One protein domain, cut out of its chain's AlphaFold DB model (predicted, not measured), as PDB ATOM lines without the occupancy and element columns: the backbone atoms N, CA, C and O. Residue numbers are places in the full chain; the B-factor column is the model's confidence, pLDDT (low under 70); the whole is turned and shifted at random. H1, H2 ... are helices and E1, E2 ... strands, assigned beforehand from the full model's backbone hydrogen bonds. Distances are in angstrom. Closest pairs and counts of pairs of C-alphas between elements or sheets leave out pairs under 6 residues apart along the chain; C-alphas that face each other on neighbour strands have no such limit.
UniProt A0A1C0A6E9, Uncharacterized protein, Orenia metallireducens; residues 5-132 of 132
ATOM      1  N   ASP A   5      32.381  26.511   7.756       95.69
ATOM      2  CA  ASP A   5      31.086  26.831   8.370       95.69
ATOM      3  C   ASP A   5      30.996  28.289   8.847       95.69
ATOM      4  O   ASP A   5      29.941  28.924   8.755       95.69
ATOM      5  N   GLU A   6      32.099  28.851   9.346       95.50
ATOM      6  CA  GLU A   6      32.144  30.243   9.797       95.50
ATOM      7  C   GLU A   6      32.117  31.213   8.613       95.50
ATOM      8  O   GLU A   6      31.452  32.251   8.690       95.50
ATOM      9  N   VAL A   7      32.766  30.857   7.499       95.38
ATOM     10  CA  VAL A   7      32.702  31.619   6.243       95.38
ATOM     11  C   VAL A   7      31.278  31.603   5.690       95.38
ATOM     12  O   VAL A   7      30.720  32.665   5.417       95.38
ATOM     13  N   ILE A   8      30.643  30.432   5.597       97.56
ATOM     14  CA  ILE A   8      29.256  30.295   5.124       97.56
ATOM     15  C   ILE A   8      28.299  31.097   6.013       97.56
ATOM     16  O   ILE A   8      27.420  31.805   5.516       97.56
ATOM     17  N   LYS A   9      28.481  31.038   7.337       98.12
ATOM     18  CA  LYS A   9      27.702  31.834   8.290       98.12
ATOM     19  C   LYS A   9      27.875  33.334   8.050       98.12
ATOM     20  O   LYS A   9      26.884  34.067   8.068       98.12
ATOM     21  N   ALA A  10      29.101  33.795   7.807       97.19
ATOM     22  CA  ALA A  10      29.374  35.195   7.500       97.19
ATOM     23  C   ALA A  10      28.716  35.625   6.180       97.19
ATOM     24  O   ALA A  10      28.034  36.649   6.151       97.19
ATOM     25  N   LEU A  11      28.844  34.824   5.117       97.75
ATOM     26  CA  LEU A  11      28.229  35.092   3.815       97.75
ATOM     27  C   LEU A  11      26.702  35.177   3.911       97.75
ATOM     28  O   LEU A  11      26.108  36.130   3.409       97.75
ATOM     29  N   ASN A  12      26.059  34.237   4.608       98.31
ATOM     30  CA  ASN A  12      24.611  34.278   4.819       98.31
ATOM     31  C   ASN A  12      24.185  35.530   5.600       98.31
ATOM     32  O   ASN A  12      23.220  36.188   5.218       98.31
ATOM     33  N   SER A  13      24.942  35.923   6.629       98.31
ATOM     34  CA  SER A  13      24.667  37.165   7.362       98.31
ATOM     35  C   SER A  13      24.799  38.411   6.476       98.31
ATOM     36  O   SER A  13      24.025  39.357   6.622       98.31
ATOM     37  N   MET A  14      25.745  38.424   5.530       98.25
ATOM     38  CA  MET A  14      25.873  39.506   4.548       98.25
ATOM     39  C   MET A  14      24.685  39.522   3.579       98.25
ATOM     40  O   MET A  14      24.092  40.580   3.378       98.25
ATOM     41  N   TYR A  15      24.283  38.364   3.044       98.38
ATOM     42  CA  TYR A  15      23.112  38.222   2.170       98.38
ATOM     43  C   TYR A  15      21.829  38.755   2.829       98.38
ATOM     44  O   TYR A  15      21.042  39.482   2.221       98.38
ATOM     45  N   GLU A  16      21.607  38.436   4.104       98.25
ATOM     46  CA  GLU A  16      20.425  38.881   4.852       98.25
ATOM     47  C   GLU A  16      20.325  40.406   4.979       98.25
ATOM     48  O   GLU A  16      19.224  40.939   5.101       98.25
ATOM     49  N   ARG A  17      21.454  41.117   4.906       97.94
ATOM     50  CA  ARG A  17      21.531  42.578   5.067       97.94
ATOM     51  C   ARG A  17      21.416  43.347   3.753       97.94
ATOM     52  O   ARG A  17      21.261  44.565   3.787       97.94
ATOM     53  N   LEU A  18      21.519  42.666   2.615       98.19
ATOM     54  CA  LEU A  18      21.356  43.277   1.300       98.19
ATOM     55  C   LEU A  18      19.868  43.441   0.967       98.19
ATOM     56  O   LEU A  18      19.045  42.606   1.341       98.19
ATOM     57  N   ASN A  19      19.525  44.497   0.232       97.94
ATOM     58  CA  ASN A  19      18.234  44.570  -0.458       97.94
ATOM     59  C   ASN A  19      18.238  43.616  -1.664       97.94
ATOM     60  O   ASN A  19      19.306  43.168  -2.081       97.94
ATOM     61  N   ASP A  20      17.068  43.324  -2.225       96.44
ATOM     62  CA  ASP A  20      16.960  42.537  -3.460       96.44
ATOM     63  C   ASP A  20      17.753  43.209  -4.597       96.44
ATOM     64  O   ASP A  20      17.668  44.430  -4.772       96.44
ATOM     65  N   GLY A  21      18.575  42.435  -5.320       95.75
ATOM     66  CA  GLY A  21      19.530  42.960  -6.310       95.75
ATOM     67  C   GLY A  21      20.745  43.681  -5.702       95.75
ATOM     68  O   GLY A  21      21.506  44.347  -6.405       95.75
ATOM     69  N   GLY A  22      20.928  43.609  -4.381       97.81
ATOM     70  CA  GLY A  22      22.095  44.146  -3.692       97.81
ATOM     71  C   GLY A  22      23.364  43.349  -3.999       97.81
ATOM     72  O   GLY A  22      23.318  42.145  -4.242       97.81
ATOM     73  N   ILE A  23      24.513  44.022  -3.944       97.94
ATOM     74  CA  ILE A  23      25.806  43.449  -4.330       97.94
ATOM     75  C   ILE A  23      26.719  43.341  -3.107       97.94
ATOM     76  O   ILE A  23      26.921  44.313  -2.376       97.94
ATOM     77  N   LEU A  24      27.316  42.165  -2.920       98.19
ATOM     78  CA  LEU A  24      28.447  41.931  -2.031       98.19
ATOM     79  C   LEU A  24      29.746  41.940  -2.845       98.19
ATOM     80  O   LEU A  24      29.854  41.244  -3.850       98.19
ATOM     81  N   ILE A  25      30.748  42.688  -2.379       97.25
ATOM     82  CA  ILE A  25      32.100  42.685  -2.947       97.25
ATOM     83  C   ILE A  25      33.072  42.225  -1.862       97.25
ATOM     84  O   ILE A  25      33.158  42.853  -0.806       97.25
ATOM     85  N   ILE A  26      33.809  41.145  -2.124       95.38
ATOM     86  CA  ILE A  26      34.861  40.629  -1.242       95.38
ATOM     87  C   ILE A  26      36.200  40.756  -1.955       95.38
ATOM     88  O   ILE A  26      36.394  40.190  -3.024       95.38
ATOM     89  N   ASP A  27      37.138  41.449  -1.323       93.44
ATOM     90  CA  ASP A  27      38.538  41.488  -1.727       93.44
ATOM     91  C   ASP A  27      39.364  40.685  -0.719       93.44
ATOM     92  O   ASP A  27      39.552  41.115   0.419       93.44
ATOM     93  N   ASN A  28      39.840  39.507  -1.129       81.56
ATOM     94  CA  ASN A  28      40.602  38.621  -0.245       81.56
ATOM     95  C   ASN A  28      42.040  39.129  -0.015       81.56
ATOM     96  O   ASN A  28      42.731  38.681   0.894       81.56
ATOM     97  N   GLY A  29      42.557  40.033  -0.856       83.00
ATOM     98  CA  GLY A  29      43.962  40.468  -0.810       83.00
ATOM     99  C   GLY A  29      44.999  39.376  -1.132       83.00
ATOM    100  O   GLY A  29      46.139  39.705  -1.460       83.00
ATOM    101  N   LEU A  30      44.600  38.104  -1.097       89.56
ATOM    102  CA  LEU A  30      45.327  36.925  -1.545       89.56
ATOM    103  C   LEU A  30      44.775  36.452  -2.898       89.56
ATOM    104  O   LEU A  30      43.624  36.712  -3.258       89.56
ATOM    105  N   SER A  31      45.618  35.763  -3.656       92.94
ATOM    106  CA  SER A  31      45.276  35.120  -4.927       92.94
ATOM    107  C   SER A  31      45.827  33.705  -4.945       92.94
ATOM    108  O   SER A  31      46.831  33.428  -4.285       92.94
ATOM    109  N   ASP A  32      45.220  32.837  -5.748       95.69
ATOM    110  CA  ASP A  32      45.733  31.498  -6.043       95.69
ATOM    111  C   ASP A  32      47.211  31.537  -6.437       95.69
ATOM    112  O   ASP A  32      48.006  30.787  -5.875       95.69
ATOM    113  N   LYS A  33      47.598  32.480  -7.308       94.75
ATOM    114  CA  LYS A  33      48.995  32.714  -7.678       94.75
ATOM    115  C   LYS A  33      49.889  32.897  -6.456       94.75
ATOM    116  O   LYS A  33      50.880  32.195  -6.310       94.75
ATOM    117  N   LEU A  34      49.548  33.836  -5.569       92.56
ATOM    118  CA  LEU A  34      50.348  34.120  -4.376       92.56
ATOM    119  C   LEU A  34      50.443  32.896  -3.451       92.56
ATOM    120  O   LEU A  34      51.520  32.601  -2.935       92.56
ATOM    121  N   ILE A  35      49.321  32.197  -3.257       94.12
ATOM    122  CA  ILE A  35      49.230  31.001  -2.411       94.12
ATOM    123  C   ILE A  35      50.077  29.857  -2.992       94.12
ATOM    124  O   ILE A  35      50.708  29.123  -2.235       94.12
ATOM    125  N   ASN A  36      50.122  29.710  -4.318       94.69
ATOM    126  CA  ASN A  36      50.882  28.664  -5.005       94.69
ATOM    127  C   ASN A  36      52.377  28.996  -5.115       94.69
ATOM    128  O   ASN A  36      53.211  28.136  -4.839       94.69
ATOM    129  N   ASP A  37      52.717  30.238  -5.468       94.88
ATOM    130  CA  ASP A  37      54.102  30.700  -5.631       94.88
ATOM    131  C   ASP A  37      54.859  30.711  -4.290       94.88
ATOM    132  O   ASP A  37      56.090  30.642  -4.264       94.88
ATOM    133  N   LYS A  38      54.128  30.824  -3.170       94.94
ATOM    134  CA  LYS A  38      54.647  30.864  -1.792       94.94
ATOM    135  C   LYS A  38      55.895  31.754  -1.636       94.94
ATOM    136  O   LYS A  38      56.904  31.311  -1.067       94.94
ATOM    137  N   PRO A  39      55.881  33.018  -2.109       95.38
ATOM    138  CA  PRO A  39      57.050  33.881  -2.005       95.38
ATOM    139  C   PRO A  39      57.416  34.105  -0.539       95.38
ATOM    140  O   PRO A  39      56.547  34.274   0.315       95.38
ATOM    141  N   LYS A  40      58.715  34.150  -0.235       96.44
ATOM    142  CA  LYS A  40      59.192  34.428   1.130       96.44
ATOM    143  C   LYS A  40      59.141  35.900   1.507       96.44
ATOM    144  O   LYS A  40      59.084  36.222   2.690       96.44
ATOM    145  N   VAL A  41      59.156  36.787   0.518       95.06
ATOM    146  CA  VAL A  41      59.154  38.236   0.715       95.06
ATOM    147  C   VAL A  41      58.238  38.864  -0.322       95.06
ATOM    148  O   VAL A  41      58.295  38.500  -1.497       95.06
ATOM    149  N   LEU A  42      57.417  39.824   0.101       91.25
ATOM    150  CA  LEU A  42      56.681  40.690  -0.820       91.25
ATOM    151  C   LEU A  42      57.379  42.046  -0.957       91.25
ATOM    152  O   LEU A  42      58.050  42.482  -0.016       91.25
ATOM    153  N   PRO A  43      57.214  42.743  -2.098       84.94
ATOM    154  CA  PRO A  43      57.732  44.093  -2.260       84.94
ATOM    155  C   PRO A  43      57.306  44.988  -1.096       84.94
ATOM    156  O   PRO A  43      56.124  45.062  -0.748       84.94
ATOM    157  N   GLY A  44      58.282  45.665  -0.490       84.62
ATOM    158  CA  GLY A  44      58.010  46.571   0.614       84.62
ATOM    159  C   GLY A  44      57.135  47.739   0.167       84.62
ATOM    160  O   GLY A  44      57.289  48.263  -0.939       84.62
ATOM    161  N   ARG A  45      56.218  48.174   1.032       90.06
ATOM    162  CA  ARG A  45      55.447  49.403   0.795       90.06
ATOM    163  C   ARG A  45      56.209  50.568   1.400       90.06
ATOM    164  O   ARG A  45      56.455  50.577   2.602       90.06
ATOM    165  N   ILE A  46      56.588  51.527   0.562       93.88
ATOM    166  CA  ILE A  46      57.424  52.663   0.948       93.88
ATOM    167  C   ILE A  46      56.620  53.949   0.788       93.88
ATOM    168  O   ILE A  46      56.196  54.298  -0.311       93.88
ATOM    169  N   ASN A  47      56.486  54.677   1.889       92.06
ATOM    170  CA  ASN A  47      55.991  56.044   1.946       92.06
ATOM    171  C   ASN A  47      57.131  56.962   2.421       92.06
ATOM    172  O   ASN A  47      58.135  56.496   2.955       92.06
ATOM    173  N   LYS A  48      56.968  58.288   2.291       92.75
ATOM    174  CA  LYS A  48      58.026  59.287   2.567       92.75
ATOM    175  C   LYS A  48      58.819  59.052   3.866       92.75
ATOM    176  O   LYS A  48      60.031  59.238   3.874       92.75
ATOM    177  N   ASN A  49      58.139  58.670   4.948       95.62
ATOM    178  CA  ASN A  49      58.735  58.482   6.276       95.62
ATOM    179  C   ASN A  49      58.458  57.089   6.868       95.62
ATOM    180  O   ASN A  49      58.569  56.921   8.081       95.62
ATOM    181  N   GLN A  50      58.040  56.114   6.059       96.31
ATOM    182  CA  GLN A  50      57.608  54.815   6.571       96.31
ATOM    183  C   GLN A  50      57.831  53.708   5.545       96.31
ATOM    184  O   GLN A  50      57.507  53.886   4.374       96.31
ATOM    185  N   VAL A  51      58.346  52.565   5.987       96.12
ATOM    186  CA  VAL A  51      58.520  51.368   5.163       96.12
ATOM    187  C   VAL A  51      57.897  50.175   5.867       96.12
ATOM    188  O   VAL A  51      58.123  49.972   7.056       96.12
ATOM    189  N   PHE A  52      57.152  49.370   5.119       96.94
ATOM    190  CA  PHE A  52      56.677  48.065   5.555       96.94
ATOM    191  C   PHE A  52      57.432  46.976   4.807       96.94
ATOM    192  O   PHE A  52      57.411  46.952   3.574       96.94
ATOM    193  N   TYR A  53      58.061  46.074   5.550       96.62
ATOM    194  CA  TYR A  53      58.637  44.838   5.037       96.62
ATOM    195  C   TYR A  53      57.719  43.677   5.398       96.62
ATOM    196  O   TYR A  53      57.270  43.576   6.539       96.62
ATOM    197  N   PHE A  54      57.466  42.800   4.431       96.62
ATOM    198  CA  PHE A  54      56.592  41.645   4.590       96.62
ATOM    199  C   PHE A  54      57.409  40.377   4.363       96.62
ATOM    200  O   PHE A  54      57.895  40.150   3.252       96.62
ATOM    201  N   VAL A  55      57.550  39.563   5.405       97.56
ATOM    202  CA  VAL A  55      58.149  38.227   5.331       97.56
ATOM    203  C   VAL A  55      57.042  37.208   5.545       97.56
ATOM    204  O   VAL A  55      56.289  37.308   6.511       97.56
ATOM    205  N   LEU A  56      56.912  36.259   4.623       97.06
ATOM    206  CA  LEU A  56      55.816  35.296   4.626       97.06
ATOM    207  C   LEU A  56      56.314  33.915   5.053       97.06
ATOM    208  O   LEU A  56      57.322  33.400   4.555       97.06
ATOM    209  N   GLU A  57      55.557  33.297   5.950       97.62
ATOM    210  CA  GLU A  57      55.705  31.902   6.344       97.62
ATOM    211  C   GLU A  57      54.445  31.117   5.980       97.62
ATOM    212  O   GLU A  57      53.344  31.659   5.923       97.62
ATOM    213  N   TYR A  58      54.633  29.825   5.728       96.38
ATOM    214  CA  TYR A  58      53.590  28.900   5.284       96.38
ATOM    215  C   TYR A  58      53.679  27.667   6.186       96.38
ATOM    216  O   TYR A  58      54.346  26.698   5.819       96.38
ATOM    217  N   PRO A  59      53.153  27.739   7.423       95.38
ATOM    218  CA  PRO A  59      53.290  26.655   8.394       95.38
ATOM    219  C   PRO A  59      52.582  25.372   7.936       95.38
ATOM    220  O   PRO A  59      52.986  24.279   8.326       95.38
ATOM    221  N   ASN A  60      51.548  25.500   7.102       93.81
ATOM    222  CA  ASN A  60      50.831  24.414   6.439       93.81
ATOM    223  C   ASN A  60      50.163  24.949   5.149       93.81
ATOM    224  O   ASN A  60      50.381  26.098   4.769       93.81
ATOM    225  N   GLU A  61      49.382  24.117   4.454       90.25
ATOM    226  CA  GLU A  61      48.683  24.513   3.219       90.25
ATOM    227  C   GLU A  61      47.497  25.461   3.455       90.25
ATOM    228  O   GLU A  61      47.098  26.178   2.542       90.25
ATOM    229  N   GLU A  62      46.948  25.503   4.668       91.69
ATOM    230  CA  GLU A  62      45.733  26.250   5.009       91.69
ATOM    231  C   GLU A  62      46.025  27.659   5.543       91.69
ATOM    232  O   GLU A  62      45.113  28.480   5.612       91.69
ATOM    233  N   GLU A  63      47.271  27.959   5.918       94.06
ATOM    234  CA  GLU A  63      47.657  29.194   6.611       94.06
ATOM    235  C   GLU A  63      48.824  29.920   5.924       94.06
ATOM    236  O   GLU A  63      49.847  29.318   5.585       94.06
ATOM    237  N   ILE A  64      48.710  31.249   5.822       95.56
ATOM    238  CA  ILE A  64      49.822  32.163   5.532       95.56
ATOM    239  C   ILE A  64      50.029  33.079   6.734       95.56
ATOM    240  O   ILE A  64      49.098  33.734   7.211       95.56
ATOM    241  N   VAL A  65      51.276  33.179   7.185       96.75
ATOM    242  CA  VAL A  65      51.684  34.091   8.253       96.75
ATOM    243  C   VAL A  65      52.476  35.242   7.649       96.75
ATOM    244  O   VAL A  65      53.538  35.049   7.062       96.75
ATOM    245  N   PHE A  66      51.968  36.457   7.820       96.62
ATOM    246  CA  PHE A  66      52.644  37.695   7.465       96.62
ATOM    247  C   PHE A  66      53.363  38.238   8.695       96.62
ATOM    248  O   PHE A  66      52.736  38.707   9.643       96.62
ATOM    249  N   ASN A  67      54.690  38.217   8.645       98.00
ATOM    250  CA  ASN A  67      55.565  38.917   9.571       98.00
ATOM    251  C   ASN A  67      55.836  40.317   9.010       98.00
ATOM    252  O   ASN A  67      56.539  40.473   8.004       98.00
ATOM    253  N   ILE A  68      55.248  41.335   9.633       97.62
ATOM    254  CA  ILE A  68      55.237  42.711   9.140       97.62
ATOM    255  C   ILE A  68      56.159  43.558  10.012       97.62
ATOM    256  O   ILE A  68      55.826  43.895  11.147       97.62
ATOM    257  N   LEU A  69      57.311  43.947   9.466       97.81
ATOM    258  CA  LEU A  69      58.184  44.939  10.089       97.81
ATOM    259  C   LEU A  69      57.846  46.322   9.532       97.81
ATOM    260  O   LEU A  69      58.071  46.610   8.357       97.81
ATOM    261  N   ASN A  70      57.349  47.193  10.398       97.50
ATOM    262  CA  ASN A  70      57.122  48.598  10.107       97.50
ATOM    263  C   ASN A  70      58.294  49.434  10.639       97.50
ATOM    264  O   ASN A  70      58.600  49.410  11.832       97.50
ATOM    265  N   VAL A  71      58.924  50.196   9.749       97.50
ATOM    266  CA  VAL A  71      60.034  51.105  10.039       97.50
ATOM    267  C   VAL A  71      59.585  52.532   9.759       97.50
ATOM    268  O   VAL A  71      59.371  52.911   8.611       97.50
ATOM    269  N   GLN A  72      59.468  53.348  10.803       97.56
ATOM    270  CA  GLN A  72      59.073  54.748  10.708       97.56
ATOM    271  C   GLN A  72      60.274  55.661  10.966       97.56
ATOM    272  O   GLN A  72      60.894  55.604  12.027       97.56
ATOM    273  N   LYS A  73      60.582  56.548  10.018       96.88
ATOM    274  CA  LYS A  73      61.603  57.585  10.191       96.88
ATOM    275  C   LYS A  73      61.133  58.609  11.225       96.88
ATOM    276  O   LYS A  73      60.027  59.140  11.119       96.88
ATOM    277  N   THR A  74      61.985  58.911  12.198       95.56
ATOM    278  CA  THR A  74      61.792  60.005  13.158       95.56
ATOM    279  C   THR A  74      62.755  61.152  12.834       95.56
ATOM    280  O   THR A  74      63.439  61.126  11.810       95.56
ATOM    281  N   LYS A  75      62.780  62.200  13.667       95.94
ATOM    282  CA  LYS A  75      63.665  63.355  13.452       95.94
ATOM    283  C   LYS A  75      65.143  62.943  13.418       95.94
ATOM    284  O   LYS A  75      65.855  63.352  12.509       95.94
ATOM    285  N   ASP A  76      65.546  62.098  14.366       95.81
ATOM    286  CA  ASP A  76      66.956  61.782  14.626       95.81
ATOM    287  C   ASP A  76      67.268  60.273  14.525       95.81
ATOM    288  O   ASP A  76      68.397  59.858  14.769       95.81
ATOM    289  N   SER A  77      66.278  59.422  14.207       96.25
ATOM    290  CA  SER A  77      66.435  57.959  14.189       96.25
ATOM    291  C   SER A  77      65.294  57.255  13.421       96.25
ATOM    292  O   SER A  77      64.613  57.854  12.585       96.25
ATOM    293  N   PHE A  78      65.069  55.975  13.722       97.12
ATOM    294  CA  PHE A  78      63.955  55.156  13.262       97.12
ATOM    295  C   PHE A  78      63.242  54.506  14.450       97.12
ATOM    296  O   PHE A  78      63.867  54.077  15.419       97.12
ATOM    297  N   LYS A  79      61.914  54.427  14.365       97.50
ATOM    298  CA  LYS A  79      61.073  53.633  15.259       97.50
ATOM    299  C   LYS A  79      60.646  52.370  14.523       97.50
ATOM    300  O   LYS A  79      60.203  52.447  13.379       97.50
ATOM    301  N   HIS A  80      60.737  51.230  15.196       97.44
ATOM    302  CA  HIS A  80      60.308  49.944  14.657       97.44
ATOM    303  C   HIS A  80      59.073  49.438  15.396       97.44
ATOM    304  O   HIS A  80      58.962  49.596  16.614       97.44
ATOM    305  N   SER A  81      58.159  48.811  14.666       97.75
ATOM    306  CA  SER A  81      57.114  47.962  15.232       97.75
ATOM    307  C   SER A  81      56.992  46.692  14.404       97.75
ATOM    308  O   SER A  81      57.224  46.714  13.196       97.75
ATOM    309  N   PHE A  82      56.628  45.597  15.055       97.81
ATOM    310  CA  PHE A  82      56.476  44.300  14.415       97.81
ATOM    311  C   PHE A  82      55.080  43.755  14.691       97.81
ATOM    312  O   PHE A  82      54.621  43.792  15.833       97.81
ATOM    313  N   GLU A  83      54.416  43.280  13.647       97.31
ATOM    314  CA  GLU A  83      53.076  42.710  13.706       97.31
ATOM    315  C   GLU A  83      53.065  41.355  13.001       97.31
ATOM    316  O   GLU A  83      53.732  41.169  11.983       97.31
ATOM    317  N   ILE A  84      52.303  40.412  13.551       97.38
ATOM    318  CA  ILE A  84      52.082  39.101  12.949       97.38
ATOM    319  C   ILE A  84      50.608  39.001  12.585       97.38
ATOM    320  O   ILE A  84      49.749  39.061  13.466       97.38
ATOM    321  N   MET A  85      50.327  38.785  11.306       95.25
ATOM    322  CA  MET A  85      48.982  38.542  10.798       95.25
ATOM    323  C   MET A  85      48.893  37.119  10.251       95.25
ATOM    324  O   MET A  85      49.782  36.672   9.533       95.25
ATOM    325  N   ARG A  86      47.823  36.407  10.601       94.88
ATOM    326  CA  ARG A  86      47.551  35.042  10.135       94.88
ATOM    327  C   ARG A  86      46.309  35.060   9.269       94.88
ATOM    328  O   ARG A  86      45.278  35.558   9.718       94.88
ATOM    329  N   LEU A  87      46.422  34.539   8.055       92.75
ATOM    330  CA  LEU A  87      45.338  34.488   7.082       92.75
ATOM    331  C   LEU A  87      45.125  33.050   6.619       92.75
ATOM    332  O   LEU A  87      46.088  32.295   6.481       92.75
ATOM    333  N   ASN A  88      43.870  32.707   6.328       92.12
ATOM    334  CA  ASN A  88      43.552  31.457   5.655       92.12
ATOM    335  C   ASN A  88      44.017  31.526   4.192       92.12
ATOM    336  O   ASN A  88      43.699  32.482   3.482       92.12
ATOM    337  N   SER A  89      44.674  30.474   3.714       92.62
ATOM    338  CA  SER A  89      45.078  30.262   2.317       92.62
ATOM    339  C   SER A  89      43.901  29.861   1.415       92.62
ATOM    340  O   SER A  89      44.017  28.928   0.625       92.62
ATOM    341  N   MET A  90      42.748  30.522   1.534       92.50
ATOM    342  CA  MET A  90      41.579  30.192   0.708       92.50
ATOM    343  C   MET A  90      41.834  30.567  -0.754       92.50
ATOM    344  O   MET A  90      42.039  31.744  -1.073       92.50
ATOM    345  N   LYS A  91      41.795  29.567  -1.636       94.06
ATOM    346  CA  LYS A  91      41.877  29.727  -3.086       94.06
ATOM    347  C   LYS A  91      40.475  29.916  -3.659       94.06
ATOM    348  O   LYS A  91      39.462  29.813  -2.962       94.06
ATOM    349  N   LYS A  92      40.391  30.209  -4.957       95.50
ATOM    350  CA  LYS A  92      39.102  30.406  -5.633       95.50
ATOM    351  C   LYS A  92      38.131  29.239  -5.420       95.50
ATOM    352  O   LYS A  92      36.945  29.474  -5.205       95.50
ATOM    353  N   LYS A  93      38.624  27.998  -5.449       95.69
ATOM    354  CA  LYS A  93      37.787  26.797  -5.319       95.69
ATOM    355  C   LYS A  93      37.052  26.742  -3.978       95.69
ATOM    356  O   LYS A  93      35.862  26.454  -3.962       95.69
ATOM    357  N   GLU A  94      37.719  27.063  -2.872       94.69
ATOM    358  CA  GLU A  94      37.103  27.061  -1.542       94.69
ATOM    359  C   GLU A  94      36.059  28.181  -1.411       94.69
ATOM    360  O   GLU A  94      35.028  27.993  -0.766       94.69
ATOM    361  N   TYR A  95      36.273  29.332  -2.063       94.81
ATOM    362  CA  TYR A  95      35.237  30.368  -2.164       94.81
ATOM    363  C   TYR A  95      34.023  29.882  -2.956       94.81
ATOM    364  O   TYR A  95      32.895  30.075  -2.506       94.81
ATOM    365  N   GLU A  96      34.230  29.233  -4.105       96.25
ATOM    366  CA  GLU A  96      33.145  28.666  -4.915       96.25
ATOM    367  C   GLU A  96      32.337  27.627  -4.130       96.25
ATOM    368  O   GLU A  96      31.106  27.655  -4.154       96.25
ATOM    369  N   GLU A  97      33.014  26.766  -3.371       96.56
ATOM    370  CA  GLU A  97      32.379  25.793  -2.482       96.56
ATOM    371  C   GLU A  97      31.552  26.482  -1.387       96.56
ATOM    372  O   GLU A  97      30.379  26.139  -1.210       96.56
ATOM    373  N   CYS A  98      32.096  27.505  -0.719       96.88
ATOM    374  CA  CYS A  98      31.363  28.278   0.287       96.88
ATOM    375  C   CYS A  98      30.131  28.970  -0.312       96.88
ATOM    376  O   CYS A  98      29.031  28.840   0.221       96.88
ATOM    377  N   PHE A  99      30.284  29.680  -1.434       97.44
ATOM    378  CA  PHE A  99      29.183  30.392  -2.088       97.44
ATOM    379  C   PHE A  99      28.095  29.444  -2.597       97.44
ATOM    380  O   PHE A  99      26.917  29.782  -2.482       97.44
ATOM    381  N   SER A 100      28.451  28.241  -3.063       97.00
ATOM    382  CA  SER A 100      27.473  27.230  -3.500       97.00
ATOM    383  C   SER A 100      26.508  26.785  -2.390       97.00
ATOM    384  O   SER A 100      25.435  26.255  -2.671       97.00
ATOM    385  N   LYS A 101      26.872  27.030  -1.124       97.75
ATOM    386  CA  LYS A 101      26.082  26.723   0.077       97.75
ATOM    387  C   LYS A 101      25.304  27.938   0.606       97.75
ATOM    388  O   LYS A 101      24.774  27.901   1.717       97.75
ATOM    389  N   THR A 102      25.236  29.020  -0.169       97.56
ATOM    390  CA  THR A 102      24.535  30.265   0.184       97.56
ATOM    391  C   THR A 102      23.417  30.577  -0.811       97.56
ATOM    392  O   THR A 102      23.174  29.824  -1.750       97.56
ATOM    393  N   LYS A 103      22.708  31.689  -0.589       97.62
ATOM    394  CA  LYS A 103      21.609  32.149  -1.452       97.62
ATOM    395  C   LYS A 103      22.029  33.164  -2.521       97.62
ATOM    396  O   LYS A 103      21.162  33.614  -3.258       97.62
ATOM    397  N   PHE A 104      23.310  33.531  -2.604       98.19
ATOM    398  CA  PHE A 104      23.789  34.423  -3.662       98.19
ATOM    399  C   PHE A 104      23.549  33.784  -5.034       98.19
ATOM    400  O   PHE A 104      23.935  32.640  -5.269       98.19
ATOM    401  N   SER A 105      22.884  34.514  -5.926       91.62
ATOM    402  CA  SER A 105      22.354  33.987  -7.187       91.62
ATOM    403  C   SER A 105      23.378  34.008  -8.324       91.62
ATOM    404  O   SER A 105      23.369  33.133  -9.193       91.62
ATOM    405  N   LYS A 106      24.300  34.974  -8.297       94.25
ATOM    406  CA  LYS A 106      25.392  35.126  -9.263       94.25
ATOM    407  C   LYS A 106      26.672  35.486  -8.524       94.25
ATOM    408  O   LYS A 106      26.661  36.439  -7.755       94.25
ATOM    409  N   VAL A 107      27.759  34.750  -8.763       97.62
ATOM    410  CA  VAL A 107      29.088  35.055  -8.212       97.62
ATOM    411  C   VAL A 107      30.104  35.107  -9.345       97.62
ATOM    412  O   VAL A 107      30.287  34.132 -10.071       97.62
ATOM    413  N   GLU A 108      30.762  36.250  -9.497       97.69
ATOM    414  CA  GLU A 108      31.798  36.495 -10.498       97.69
ATOM    415  C   GLU A 108      33.126  36.822  -9.814       97.69
ATOM    416  O   GLU A 108      33.153  37.422  -8.739       97.69
ATOM    417  N   TYR A 109      34.235  36.430 -10.443       97.50
ATOM    418  CA  TYR A 109      35.579  36.613  -9.896       97.50
ATOM    419  C   TYR A 109      36.443  37.451 -10.833       97.50
ATOM    420  O   TYR A 109      36.586  37.139 -12.019       97.50
ATOM    421  N   PHE A 110      37.081  38.475 -10.273       97.25
ATOM    422  CA  PHE A 110      37.925  39.424 -10.992       97.25
ATOM    423  C   PHE A 110      39.334  39.496 -10.395       97.25
ATOM    424  O   PHE A 110      39.530  39.317  -9.190       97.25
ATOM    425  N   GLY A 111      40.322  39.749 -11.253       95.75
ATOM    426  CA  GLY A 111      41.735  39.876 -10.888       95.75
ATOM    427  C   GLY A 111      42.134  41.267 -10.388       95.75
ATOM    428  O   GLY A 111      43.187  41.429  -9.766       95.75
ATOM    429  N   ASP A 112      41.308  42.279 -10.660       94.44
ATOM    430  CA  ASP A 112      41.557  43.677 -10.315       94.44
ATOM    431  C   ASP A 112      40.259  44.508 -10.260       94.44
ATOM    432  O   ASP A 112      39.168  44.044 -10.589       94.44
ATOM    433  N   PHE A 113      40.387  45.771  -9.842       93.69
ATOM    434  CA  PHE A 113      39.272  46.723  -9.751       93.69
ATOM    435  C   PHE A 113      38.799  47.271 -11.108       93.69
ATOM    436  O   PHE A 113      37.865  48.066 -11.144       93.69
ATOM    437  N   SER A 114      39.435  46.871 -12.212       95.62
ATOM    438  CA  SER A 114      38.978  47.176 -13.574       95.62
ATOM    439  C   SER A 114      38.095  46.061 -14.139       95.62
ATOM    440  O   SER A 114      37.761  46.096 -15.320       95.62
ATOM    441  N   PHE A 115      37.703  45.091 -13.302       94.19
ATOM    442  CA  PHE A 115      36.895  43.931 -13.677       94.19
ATOM    443  C   PHE A 115      37.566  43.034 -14.726       94.19
ATOM    444  O   PHE A 115      36.889  42.351 -15.495       94.19
ATOM    445  N   THR A 116      38.902  42.980 -14.747       97.06
ATOM    446  CA  THR A 116      39.605  41.959 -15.534       97.06
ATOM    447  C   THR A 116      39.228  40.571 -15.001       97.06
ATOM    448  O   THR A 116      39.276  40.376 -13.782       97.06
ATOM    449  N   PRO A 117      38.869  39.591 -15.853       97.31
ATOM    450  CA  PRO A 117      38.559  38.237 -15.404       97.31
ATOM    451  C   PRO A 117      39.683  37.638 -14.556       97.31
ATOM    452  O   PRO A 117      40.864  37.787 -14.879       97.31
ATOM    453  N   PHE A 118      39.321  36.957 -13.469       96.94
ATOM    454  CA  PHE A 118      40.309  36.314 -12.609       96.94
ATOM    455  C   PHE A 118      41.035  35.168 -13.331       96.94
ATOM    456  O   PHE A 118      40.420  34.329 -13.989       96.94
ATOM    457  N   SER A 119      42.353  35.112 -13.152       96.50
ATOM    458  CA  SER A 119      43.251  34.080 -13.670       96.50
ATOM    459  C   SER A 119      44.055  33.478 -12.524       96.50
ATOM    460  O   SER A 119      44.717  34.211 -11.791       96.50
ATOM    461  N   LEU A 120      44.049  32.147 -12.424       95.62
ATOM    462  CA  LEU A 120      44.784  31.403 -11.395       95.62
ATOM    463  C   LEU A 120      46.294  31.687 -11.426       95.62
ATOM    464  O   LEU A 120      46.927  31.741 -10.378       95.62
ATOM    465  N   GLU A 121      46.844  31.909 -12.622       95.31
ATOM    466  CA  GLU A 121      48.291  32.014 -12.848       95.31
ATOM    467  C   GLU A 121      48.812  33.452 -12.828       95.31
ATOM    468  O   GLU A 121      49.976  33.686 -12.496       95.31
ATOM    469  N   GLU A 122      47.959  34.421 -13.173       94.38
ATOM    470  CA  GLU A 122      48.372  35.807 -13.434       94.38
ATOM    471  C   GLU A 122      47.769  36.819 -12.458       94.38
ATOM    472  O   GLU A 122      48.368  37.865 -12.185       94.38
ATOM    473  N   SER A 123      46.584  36.537 -11.905       94.56
ATOM    474  CA  SER A 123      45.925  37.490 -11.013       94.56
ATOM    475  C   SER A 123      46.639  37.552  -9.675       94.56
ATOM    476  O   SER A 123      46.864  36.544  -9.015       94.56
ATOM    477  N   ARG A 124      46.976  38.771  -9.248       90.00
ATOM    478  CA  ARG A 124      47.624  39.027  -7.950       90.00
ATOM    479  C   ARG A 124      46.629  39.250  -6.817       90.00
ATOM    480  O   ARG A 124      47.022  39.273  -5.655       90.00
ATOM    481  N   ARG A 125      45.358  39.427  -7.161       90.69
ATOM    482  CA  ARG A 125      44.235  39.628  -6.251       90.69
ATOM    483  C   ARG A 125      43.059  38.815  -6.765       90.69
ATOM    484  O   ARG A 125      42.928  38.631  -7.969       90.69
ATOM    485  N   MET A 126      42.216  38.359  -5.853       94.81
ATOM    486  CA  MET A 126      40.902  37.835  -6.181       94.81
ATOM    487  C   MET A 126      39.838  38.735  -5.564       94.81
ATOM    488  O   MET A 126      39.851  38.987  -4.356       94.81
ATOM    489  N   ILE A 127      38.927  39.214  -6.405       96.88
ATOM    490  CA  ILE A 127      37.752  39.981  -6.007       96.88
ATOM    491  C   ILE A 127      36.525  39.164  -6.394       96.88
ATOM    492  O   ILE A 127      36.328  38.896  -7.575       96.88
ATOM    493  N   ALA A 128      35.713  38.771  -5.415       97.12
ATOM    494  CA  ALA A 128      34.425  38.133  -5.654       97.12
ATOM    495  C   ALA A 128      33.318  39.192  -5.627       97.12
ATOM    496  O   ALA A 128      33.255  40.003  -4.701       97.12
ATOM    497  N   VAL A 129      32.443  39.171  -6.627       97.75
ATOM    498  CA  VAL A 129      31.249  40.014  -6.714       97.75
ATOM    499  C   VAL A 129      30.042  39.094  -6.739       97.75
ATOM    500  O   VAL A 129      29.924  38.270  -7.644       97.75
ATOM    501  N   ALA A 130      29.177  39.216  -5.738       98.06
ATOM    502  CA  ALA A 130      28.022  38.351  -5.556       98.06
ATOM    503  C   ALA A 130      26.721  39.160  -5.485       98.06
ATOM    504  O   ALA A 130      26.653  40.158  -4.768       98.06
ATOM    505  N   GLU A 131      25.691  38.724  -6.205       98.06
ATOM    506  CA  GLU A 131      24.362  39.348  -6.216       98.06
ATOM    507  C   GLU A 131      23.392  38.591  -5.306       98.06
ATOM    508  O   GLU A 131      23.385  37.353  -5.287       98.06
ATOM    509  N   LYS A 132      22.598  39.343  -4.538       97.50
ATOM    510  CA  LYS A 132      21.442  38.816  -3.816       97.50
ATOM    511  C   LYS A 132      20.318  38.472  -4.788       97.50
ATOM    512  O   LYS A 132      19.690  39.425  -5.296       97.50
TER     513      LYS A 132
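This is residues 5 to 132 of the 132 residues of an uncharacterized protein of Orenia metallireducens (UniProt A0A1C0A6E9). Two lobes stand end to end. One is a small sheet of three strands, E1, E7 and E6, with H3 over it and H1 beside H3; the other is a larger, twisted slab of four strands, E2 to E5, with short H2 on the way between the lobes. The printed part has 128 residues, with three named helices and seven named strands in the order H1 E1 H2 E2 E3 E4 E5 H3 E6 E7, a mixed class. The sheets, ordered E2 E3 E4 E5 and E1 E7 E6, are both antiparallel. The whole is loose, with a radius of gyration of the C-alphas of 17.6 A, and elongated, spanning 57 by 31 by 29 A.

H1, residues 5 to 17, touches H3, residues 92 to 100, with residues 7 to 11 alone; the closest C-alphas, of Ile 8 and Cys 98, are 5.6 A apart. Their steep tilt is 58 degrees, the same way. E1, residues 23 to 27, is antiparallel to E7, residues 127 to 131, with N 24 and O 130 at 2.8 A. H1 only grazes their sheet with residues 11 to 17. H2, residues 32 to 37, is close to but not clearly touching H3, the C-alphas of Asp 32 and Lys 92 being closest at 6.7 A. E2, residues 41 to 47, E3, residues 50 to 57, E4, residues 63 to 73, and E5, residues 78 to 88, form a meander, each strand the antiparallel neighbour of the one before. N 47 and O 50 are 2.8 A apart between E2 and E3, N 51 and O 71 2.8 A between E3 and E4, and N 66 and O 85 2.8 A between E4 and E5. H3 lies over E7 and E6, residues 106 to 110, at a height over the sheet of 10.2 A, and runs along the strands, at 12 degrees to E6 on the local plane. E6 and E7 are a hairpin, with N 110 and O 127 at 2.8 A. In H2 and H3 every O i to N i+4 pair is within hydrogen-bond range; in H1 8 of 9 are.

H1 begins at C-alpha 5, (31.086, 26.831, 8.370), and is 18.7 A long. E1 measures 13.1 A, H2 8.4 A, E2 18.1 A, E3 23.0 A, E4 31.8 A and E5 32.2 A. E5 begins at C-alpha 78, (63.955, 55.156, 13.262). H3 is 12.2 A long, and E6 and E7 are 13.4 A each. E7 ends at C-alpha 131, (24.362, 39.348, -6.216).

The C-alphas of Asp 76 and Ser 105, the two farthest apart, are 56.9 A apart. The printed part has no cut. The link from E6 to E7, residues 111 to 126, is long; the others are tight. Mean pLDDT of the printed part is 95.5, and no printed residue is under 70.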